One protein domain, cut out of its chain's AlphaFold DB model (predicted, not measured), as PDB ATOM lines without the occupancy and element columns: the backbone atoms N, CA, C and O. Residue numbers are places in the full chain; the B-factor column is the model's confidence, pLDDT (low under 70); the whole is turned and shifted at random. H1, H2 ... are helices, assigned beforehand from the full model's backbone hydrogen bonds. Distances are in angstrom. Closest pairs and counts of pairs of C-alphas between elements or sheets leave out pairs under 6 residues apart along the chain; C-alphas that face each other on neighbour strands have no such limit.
ATOM      1  N   TRP A   4     134.774 175.020 122.230       78.88
ATOM      2  CA  TRP A   4     133.917 174.504 121.172       78.88
ATOM      3  C   TRP A   4     133.691 175.550 120.071       78.88
ATOM      4  O   TRP A   4     133.883 175.243 118.897       78.88
ATOM      5  N   ASP A   5     133.449 176.812 120.443       87.69
ATOM      6  CA  ASP A   5     133.288 177.914 119.482       87.69
ATOM      7  C   ASP A   5     134.567 178.124 118.649       87.69
ATOM      8  O   ASP A   5     134.502 178.452 117.466       87.69
ATOM      9  N   LYS A   6     135.751 177.943 119.256       86.00
ATOM     10  CA  LYS A   6     137.042 178.065 118.552       86.00
ATOM     11  C   LYS A   6     137.234 176.951 117.528       86.00
ATOM     12  O   LYS A   6     137.753 177.212 116.445       86.00
ATOM     13  N   LEU A   7     136.830 175.728 117.869       89.44
ATOM     14  CA  LEU A   7     136.900 174.577 116.972       89.44
ATOM     15  C   LEU A   7     135.944 174.728 115.790       89.44
ATOM     16  O   LEU A   7     136.371 174.508 114.659       89.44
ATOM     17  N   GLU A   8     134.695 175.130 116.037       91.12
ATOM     18  CA  GLU A   8     133.726 175.396 114.966       91.12
ATOM     19  C   GLU A   8     134.184 176.539 114.061       91.12
ATOM     20  O   GLU A   8     134.140 176.419 112.837       91.12
ATOM     21  N   PHE A   9     134.682 177.628 114.649       89.62
ATOM     22  CA  PHE A   9     135.202 178.753 113.880       89.62
ATOM     23  C   PHE A   9     136.392 178.339 113.005       89.62
ATOM     24  O   PHE A   9     136.419 178.643 111.812       89.62
ATOM     25  N   ALA A  10     137.359 177.612 113.574       89.94
ATOM     26  CA  ALA A  10     138.508 177.108 112.830       89.94
ATOM     27  C   ALA A  10     138.090 176.151 111.703       89.94
ATOM     28  O   ALA A  10     138.681 176.185 110.621       89.94
ATOM     29  N   ASP A  11     137.071 175.320 111.928       91.12
ATOM     30  CA  ASP A  11     136.544 174.410 110.913       91.12
ATOM     31  C   ASP A  11     135.887 175.162 109.753       91.12
ATOM     32  O   ASP A  11     136.293 175.002 108.601       91.12
ATOM     33  N   ALA A  12     134.949 176.063 110.056       91.62
ATOM     34  CA  ALA A  12     134.270 176.878 109.053       91.62
ATOM     35  C   ALA A  12     135.266 177.677 108.196       91.62
ATOM     36  O   ALA A  12     135.146 177.726 106.968       91.62
ATOM     37  N   LEU A  13     136.292 178.254 108.832       91.44
ATOM     38  CA  LEU A  13     137.333 179.007 108.139       91.44
ATOM     39  C   LEU A  13     138.176 178.114 107.217       91.44
ATOM     40  O   LEU A  13     138.455 178.489 106.078       91.44
ATOM     41  N   SER A  14     138.545 176.920 107.686       90.88
ATOM     42  CA  SER A  14     139.331 175.953 106.908       90.88
ATOM     43  C   SER A  14     138.553 175.455 105.689       90.88
ATOM     44  O   SER A  14     139.093 175.412 104.583       90.88
ATOM     45  N   VAL A  15     137.263 175.147 105.861       92.88
ATOM     46  CA  VAL A  15     136.372 174.739 104.766       92.88
ATOM     47  C   VAL A  15     136.274 175.834 103.709       92.88
ATOM     48  O   VAL A  15     136.457 175.557 102.522       92.88
ATOM     49  N   ARG A  16     136.044 177.089 104.120       91.88
ATOM     50  CA  ARG A  16     135.953 178.211 103.176       91.88
ATOM     51  C   ARG A  16     137.268 178.431 102.428       91.88
ATOM     52  O   ARG A  16     137.246 178.605 101.211       91.88
ATOM     53  N   PHE A  17     138.405 178.358 103.125       90.88
ATOM     54  CA  PHE A  17     139.731 178.469 102.510       90.88
ATOM     55  C   PHE A  17     139.948 177.410 101.418       90.88
ATOM     56  O   PHE A  17     140.411 177.733 100.321       90.88
ATOM     57  N   MET A  18     139.585 176.153 101.693       90.25
ATOM     58  CA  MET A  18     139.699 175.063 100.719       90.25
ATOM     59  C   MET A  18     138.782 175.274  99.512       90.25
ATOM     60  O   MET A  18     139.235 175.131  98.379       90.25
ATOM     61  N   GLN A  19     137.523 175.666  99.731       90.50
ATOM     62  CA  GLN A  19     136.574 175.945  98.647       90.50
ATOM     63  C   GLN A  19     137.082 177.042  97.706       90.50
ATOM     64  O   GLN A  19     137.082 176.856  96.491       90.50
ATOM     65  N   LEU A  20     137.562 178.157  98.265       89.31
ATOM     66  CA  LEU A  20     138.127 179.257  97.483       89.31
ATOM     67  C   LEU A  20     139.396 178.824  96.743       89.31
ATOM     68  O   LEU A  20     139.563 179.148  95.575       89.31
ATOM     69  N   THR A  21     140.259 178.032  97.382       89.06
ATOM     70  CA  THR A  21     141.472 177.504  96.740       89.06
ATOM     71  C   THR A  21     141.135 176.609  95.547       89.06
ATOM     72  O   THR A  21     141.764 176.726  94.497       89.06
ATOM     73  N   VAL A  22     140.130 175.737  95.671       88.69
ATOM     74  CA  VAL A  22     139.655 174.906  94.553       88.69
ATOM     75  C   VAL A  22     139.081 175.771  93.434       88.69
ATOM     76  O   VAL A  22     139.397 175.531  92.271       88.69
ATOM     77  N   LEU A  23     138.286 176.791  93.768       87.81
ATOM     78  CA  LEU A  23     137.652 177.661  92.778       87.81
ATOM     79  C   LEU A  23     138.673 178.532  92.027       87.81
ATOM     80  O   LEU A  23     138.604 178.641  90.808       87.81
ATOM     81  N   VAL A  24     139.679 179.067  92.724       87.69
ATOM     82  CA  VAL A  24     140.786 179.833  92.120       87.69
ATOM     83  C   VAL A  24     141.661 178.963  91.212       87.69
ATOM     84  O   VAL A  24     142.172 179.445  90.199       87.69
ATOM     85  N   ASN A  25     141.823 177.680  91.548       86.00
ATOM     86  CA  ASN A  25     142.586 176.717  90.749       86.00
ATOM     87  C   ASN A  25     141.773 176.079  89.611       86.00
ATOM     88  O   ASN A  25     142.344 175.341  88.805       86.00
ATOM     89  N   ALA A  26     140.464 176.328  89.528       83.25
ATOM     90  CA  ALA A  26     139.654 175.830  88.428       83.25
ATOM     91  C   ALA A  26     140.124 176.462  87.105       83.25
ATOM     92  O   ALA A  26     140.331 177.667  87.000       83.25
ATOM     93  N   THR A  27     140.292 175.637  86.072       67.56
ATOM     94  CA  THR A  27     140.833 176.035  84.757       67.56
ATOM     95  C   THR A  27     139.866 176.835  83.879       67.56
ATOM     96  O   THR A  27     140.207 177.150  82.742       67.56
ATOM     97  N   ASN A  28     138.674 177.166  84.375       71.94
ATOM     98  CA  ASN A  28     137.701 177.957  83.630       71.94
ATOM     99  C   ASN A  28     137.926 179.451  83.902       71.94
ATOM    100  O   ASN A  28     138.133 179.856  85.046       71.94
ATOM    101  N   GLU A  29     137.867 180.273  82.854       64.81
ATOM    102  CA  GLU A  29     137.777 181.732  82.982       64.81
ATOM    103  C   GLU A  29     136.363 182.094  83.446       64.81
ATOM    104  O   GLU A  29     135.486 182.445  82.661       64.81
ATOM    105  N   ASP A  30     136.126 181.901  84.738       72.62
ATOM    106  CA  ASP A  30     134.889 182.276  85.401       72.62
ATOM    107  C   ASP A  30     135.091 183.651  86.064       72.62
ATOM    108  O   ASP A  30     136.079 183.824  86.780       72.62
ATOM    109  N   PRO A  31     134.204 184.643  85.866       70.94
ATOM    110  CA  PRO A  31     134.275 185.918  86.586       70.94
ATOM    111  C   PRO A  31     134.263 185.742  88.115       70.94
ATOM    112  O   PRO A  31     134.830 186.560  88.833       70.94
ATOM    113  N   SER A  32     133.709 184.635  88.625       80.00
ATOM    114  CA  SER A  32     133.781 184.288  90.052       80.00
ATOM    115  C   SER A  32     135.192 183.927  90.537       80.00
ATOM    116  O   SER A  32     135.447 183.926  91.741       80.00
ATOM    117  N   ARG A  33     136.136 183.649  89.626       83.88
ATOM    118  CA  ARG A  33     137.528 183.323  89.954       83.88
ATOM    119  C   ARG A  33     138.288 184.531  90.494       83.88
ATOM    120  O   ARG A  33     138.997 184.385  91.485       83.88
ATOM    121  N   GLU A  34     138.128 185.705  89.879       86.06
ATOM    122  CA  GLU A  34     138.763 186.942  90.361       86.06
ATOM    123  C   GLU A  34     138.225 187.331  91.743       86.06
ATOM    124  O   GLU A  34     139.001 187.660  92.642       86.06
ATOM    125  N   GLU A  35     136.907 187.230  91.944       88.06
ATOM    126  CA  GLU A  35     136.281 187.475  93.248       88.06
ATOM    127  C   GLU A  35     136.791 186.489  94.306       88.06
ATOM    128  O   GLU A  35     137.152 186.888  95.415       88.06
ATOM    129  N   ALA A  36     136.901 185.206  93.958       89.00
ATOM    130  CA  ALA A  36     137.425 184.191  94.863       89.00
ATOM    131  C   ALA A  36     138.915 184.362  95.166       89.00
ATOM    132  O   ALA A  36     139.346 184.044  96.272       89.00
ATOM    133  N   GLU A  37     139.708 184.874  94.225       90.06
ATOM    134  CA  GLU A  37     141.121 185.173  94.450       90.06
ATOM    135  C   GLU A  37     141.290 186.353  95.414       90.06
ATOM    136  O   GLU A  37     142.096 186.277  96.348       90.06
ATOM    137  N   GLN A  38     140.474 187.400  95.261       91.44
ATOM    138  CA  GLN A  38     140.424 188.516  96.207       91.44
ATOM    139  C   GLN A  38     139.973 188.056  97.597       91.44
ATOM    140  O   GLN A  38     140.616 188.387  98.598       91.44
ATOM    141  N   GLU A  39     138.910 187.251  97.676       92.12
ATOM    142  CA  GLU A  39     138.422 186.710  98.944       92.12
ATOM    143  C   GLU A  39     139.471 185.801  99.599       92.12
ATOM    144  O   GLU A  39     139.739 185.934 100.791       92.12
ATOM    145  N   LEU A  40     140.137 184.934  98.829       91.44
ATOM    146  CA  LEU A  40     141.207 184.067  99.327       91.44
ATOM    147  C   LEU A  40     142.399 184.882  99.841       91.44
ATOM    148  O   LEU A  40     143.001 184.517 100.853       91.44
ATOM    149  N   HIS A  41     142.741 185.986  99.174       91.75
ATOM    150  CA  HIS A  41     143.789 186.893  99.632       91.75
ATOM    151  C   HIS A  41     143.426 187.547 100.970       91.75
ATOM    152  O   HIS A  41     144.233 187.524 101.901       91.75
ATOM    153  N   LEU A  42     142.199 188.057 101.109       92.06
ATOM    154  CA  LEU A  42     141.702 188.599 102.375       92.06
ATOM    155  C   LEU A  42     141.693 187.533 103.476       92.06
ATOM    156  O   LEU A  42     142.164 187.788 104.585       92.06
ATOM    157  N   LEU A  43     141.227 186.321 103.165       90.00
ATOM    158  CA  LEU A  43     141.166 185.215 104.117       90.00
ATOM    159  C   LEU A  43     142.564 184.816 104.606       90.00
ATOM    160  O   LEU A  43     142.739 184.544 105.790       90.00
ATOM    161  N   ARG A  44     143.578 184.826 103.729       89.06
ATOM    162  CA  ARG A  44     144.982 184.597 104.115       89.06
ATOM    163  C   ARG A  44     145.469 185.635 105.119       89.06
ATOM    164  O   ARG A  44     146.092 185.254 106.106       89.06
ATOM    165  N   THR A  45     145.166 186.910 104.895       89.94
ATOM    166  CA  THR A  45     145.527 187.990 105.824       89.94
ATOM    167  C   THR A  45     144.843 187.803 107.175       89.94
ATOM    168  O   THR A  45     145.513 187.816 108.202       89.94
ATOM    169  N   VAL A  46     143.536 187.515 107.178       88.56
ATOM    170  CA  VAL A  46     142.786 187.246 108.413       88.56
ATOM    171  C   VAL A  46     143.365 186.050 109.163       88.56
ATOM    172  O   VAL A  46     143.546 186.139 110.371       88.56
ATOM    173  N   ILE A  47     143.693 184.955 108.465       87.44
ATOM    174  CA  ILE A  47     144.300 183.767 109.079       87.44
ATOM    175  C   ILE A  47     145.613 184.128 109.776       87.44
ATOM    176  O   ILE A  47     145.838 183.679 110.894       87.44
ATOM    177  N   LEU A  48     146.473 184.938 109.151       86.31
ATOM    178  CA  LEU A  48     147.758 185.335 109.738       86.31
ATOM    179  C   LEU A  48     147.608 186.157 111.027       86.31
ATOM    180  O   LEU A  48     148.471 186.048 111.898       86.31
ATOM    181  N   ASP A  49     146.513 186.904 111.162       91.12
ATOM    182  CA  ASP A  49     146.204 187.719 112.341       91.12
ATOM    183  C   ASP A  49     145.406 186.965 113.424       91.12
ATOM    184  O   ASP A  49     145.071 187.535 114.468       91.12
ATOM    185  N   LEU A  50     145.093 185.678 113.222       89.25
ATOM    186  CA  LEU A  50     144.352 184.902 114.214       89.25
ATOM    187  C   LEU A  50     145.161 184.676 115.502       89.25
ATOM    188  O   LEU A  50     146.377 184.460 115.464       89.25
ATOM    189  N   PRO A  51     144.475 184.606 116.659       92.56
ATOM    190  CA  PRO A  51     145.060 184.087 117.887       92.56
ATOM    191  C   PRO A  51     145.723 182.724 117.658       92.56
ATOM    192  O   PRO A  51     145.182 181.875 116.948       92.56
ATOM    193  N   LYS A  52     146.896 182.510 118.270       90.94
ATOM    194  CA  LYS A  52     147.748 181.333 118.024       90.94
ATOM    195  C   LYS A  52     147.005 180.001 118.166       90.94
ATOM    196  O   LYS A  52     147.208 179.102 117.363       90.94
ATOM    197  N   ASP A  53     146.142 179.884 119.166       90.94
ATOM    198  CA  ASP A  53     145.337 178.691 119.422       90.94
ATOM    199  C   ASP A  53     144.359 178.374 118.280       90.94
ATOM    200  O   ASP A  53     144.226 177.217 117.893       90.94
ATOM    201  N   ILE A  54     143.718 179.387 117.691       89.06
ATOM    202  CA  ILE A  54     142.832 179.217 116.528       89.06
ATOM    203  C   ILE A  54     143.656 178.988 115.255       89.06
ATOM    204  O   ILE A  54     143.320 178.123 114.446       89.06
ATOM    205  N   LEU A  55     144.755 179.725 115.087       90.25
ATOM    206  CA  LEU A  55     145.664 179.579 113.951       90.25
ATOM    207  C   LEU A  55     146.221 178.154 113.848       90.25
ATOM    208  O   LEU A  55     146.265 177.591 112.754       90.25
ATOM    209  N   ASP A  56     146.628 177.563 114.972       91.12
ATOM    210  CA  ASP A  56     147.149 176.197 115.014       91.12
ATOM    211  C   ASP A  56     146.067 175.178 114.605       91.12
ATOM    212  O   ASP A  56     146.351 174.272 113.820       91.12
ATOM    213  N   LEU A  57     144.812 175.368 115.036       90.81
ATOM    214  CA  LEU A  57     143.676 174.534 114.620       90.81
ATOM    215  C   LEU A  57     143.390 174.642 113.115       90.81
ATOM    216  O   LEU A  57     143.200 173.626 112.446       90.81
ATOM    217  N   VAL A  58     143.390 175.860 112.570       88.88
ATOM    218  CA  VAL A  58     143.180 176.109 111.133       88.88
ATOM    219  C   VAL A  58     144.307 175.481 110.306       88.88
ATOM    220  O   VAL A  58     144.055 174.792 109.319       88.88
ATOM    221  N   ARG A  59     145.568 175.645 110.725       86.94
ATOM    222  CA  ARG A  59     146.737 175.070 110.034       86.94
ATOM    223  C   ARG A  59     146.732 173.548 110.016       86.94
ATOM    224  O   ARG A  59     147.085 172.968 108.989       86.94
ATOM    225  N   GLN A  60     146.344 172.915 111.124       88.06
ATOM    226  CA  GLN A  60     146.205 171.459 111.195       88.06
ATOM    227  C   GLN A  60     145.187 170.941 110.178       88.06
ATOM    228  O   GLN A  60     145.427 169.911 109.562       88.06
ATOM    229  N   ARG A  61     144.082 171.666 109.972       84.94
ATOM    230  CA  ARG A  61     143.026 171.267 109.032       84.94
ATOM    231  C   ARG A  61     143.386 171.529 107.573       84.94
ATOM    232  O   ARG A  61     143.068 170.701 106.734       84.94
ATOM    233  N   ILE A  62     144.049 172.646 107.269       81.81
ATOM    234  CA  ILE A  62     144.462 172.985 105.894       81.81
ATOM    235  C   ILE A  62     145.650 172.125 105.416       81.81
ATOM    236  O   ILE A  62     145.812 171.938 104.216       81.81
ATOM    237  N   SER A  63     146.494 171.619 106.327       75.00
ATOM    238  CA  SER A  63     147.657 170.774 105.975       75.00
ATOM    239  C   SER A  63     147.337 169.280 105.805       75.00
ATOM    240  O   SER A  63     148.263 168.511 105.544       75.00
ATOM    241  N   LEU A  64     146.081 168.865 106.007       49.91
ATOM    242  CA  LEU A  64     145.587 167.502 105.757       49.91
ATOM    243  C   LEU A  64     145.140 167.343 104.300       49.91
ATOM    244  O   LEU A  64     145.365 166.239 103.757       49.91
TER     245      LEU A  64
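Overview. This is residues 4 to 64 of the 64 residues of an uncharacterized protein of Paenibacillus sp. FSL R7-269 (UniProt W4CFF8). A long helix, H1, and a second helix, H2, make a helical hairpin whose two arms meet near their link and spread from there, while a shorter third helix, H3, folds back and packs on H1 around Ala 10. The loop at the hairpin's turn sticks out at one end with residues 26 to 31, of which residue 31 belongs to H2. You have 61 printed residues with three named helices, in the order H1, H2, H3, and no named strand; the class is all helix. The whole is only just compact, close to loose, with a radius of gyration of the C-alphas of 12.4 A, and it is elongated, spanning 38 by 20 by 17 A.

Arrangement. Start at residue 4 and read H1, residues 4 to 25; after it a tight link of 5 residues leads to H2, residues 31 to 48. These two touch, with residues 17 to 24 of H1 alone, and the closest C-alphas are those of Val 24 and Arg 33, 5.2 A apart. They form a hairpin, running opposite ways at a steep tilt of 38 degrees. A tight link of 3 residues then brings you to H3, residues 52 to 62. Look at Ala 10 and Val 58 for the closest C-alphas of H1 and H3, 5.1 A apart; these helices touch and run the same way at a steep tilt of 44 degrees. H2 and H3 are close but not clearly touching, with the C-alphas of Ile 47 and Leu 55 the closest at 6.6 A; they run opposite ways at a steep tilt of 40 degrees. In H1 and H3 every O i to N i+4 pair is within hydrogen-bond range; in H2 13 of 14 are.

Along the chain. Find C-alpha 4 at (133.917, 174.504, 121.172); from there H1 runs 31.7 A to C-alpha 25 at (142.586, 176.717, 90.749). Go on to Pro 31, where H2 begins, and follow it for 26.8 A to Leu 48. H3 begins at Lys 52 and measures 15.1 A, ending with C-alpha 62 at (144.462, 172.985, 105.894).

Size, cuts and confidence. The two C-alphas farthest apart are those of Trp 4 and Glu 29, at 39.1 A. The C-alphas of Trp 4 and Leu 64, the first and last printed, are 20.6 A apart; Leu 64 is the chain's last residue. The printed part has no cut, and both links are tight. The mean pLDDT of the printed part is 86.4, and you will find values under 70 at residues 27, 29 and 64.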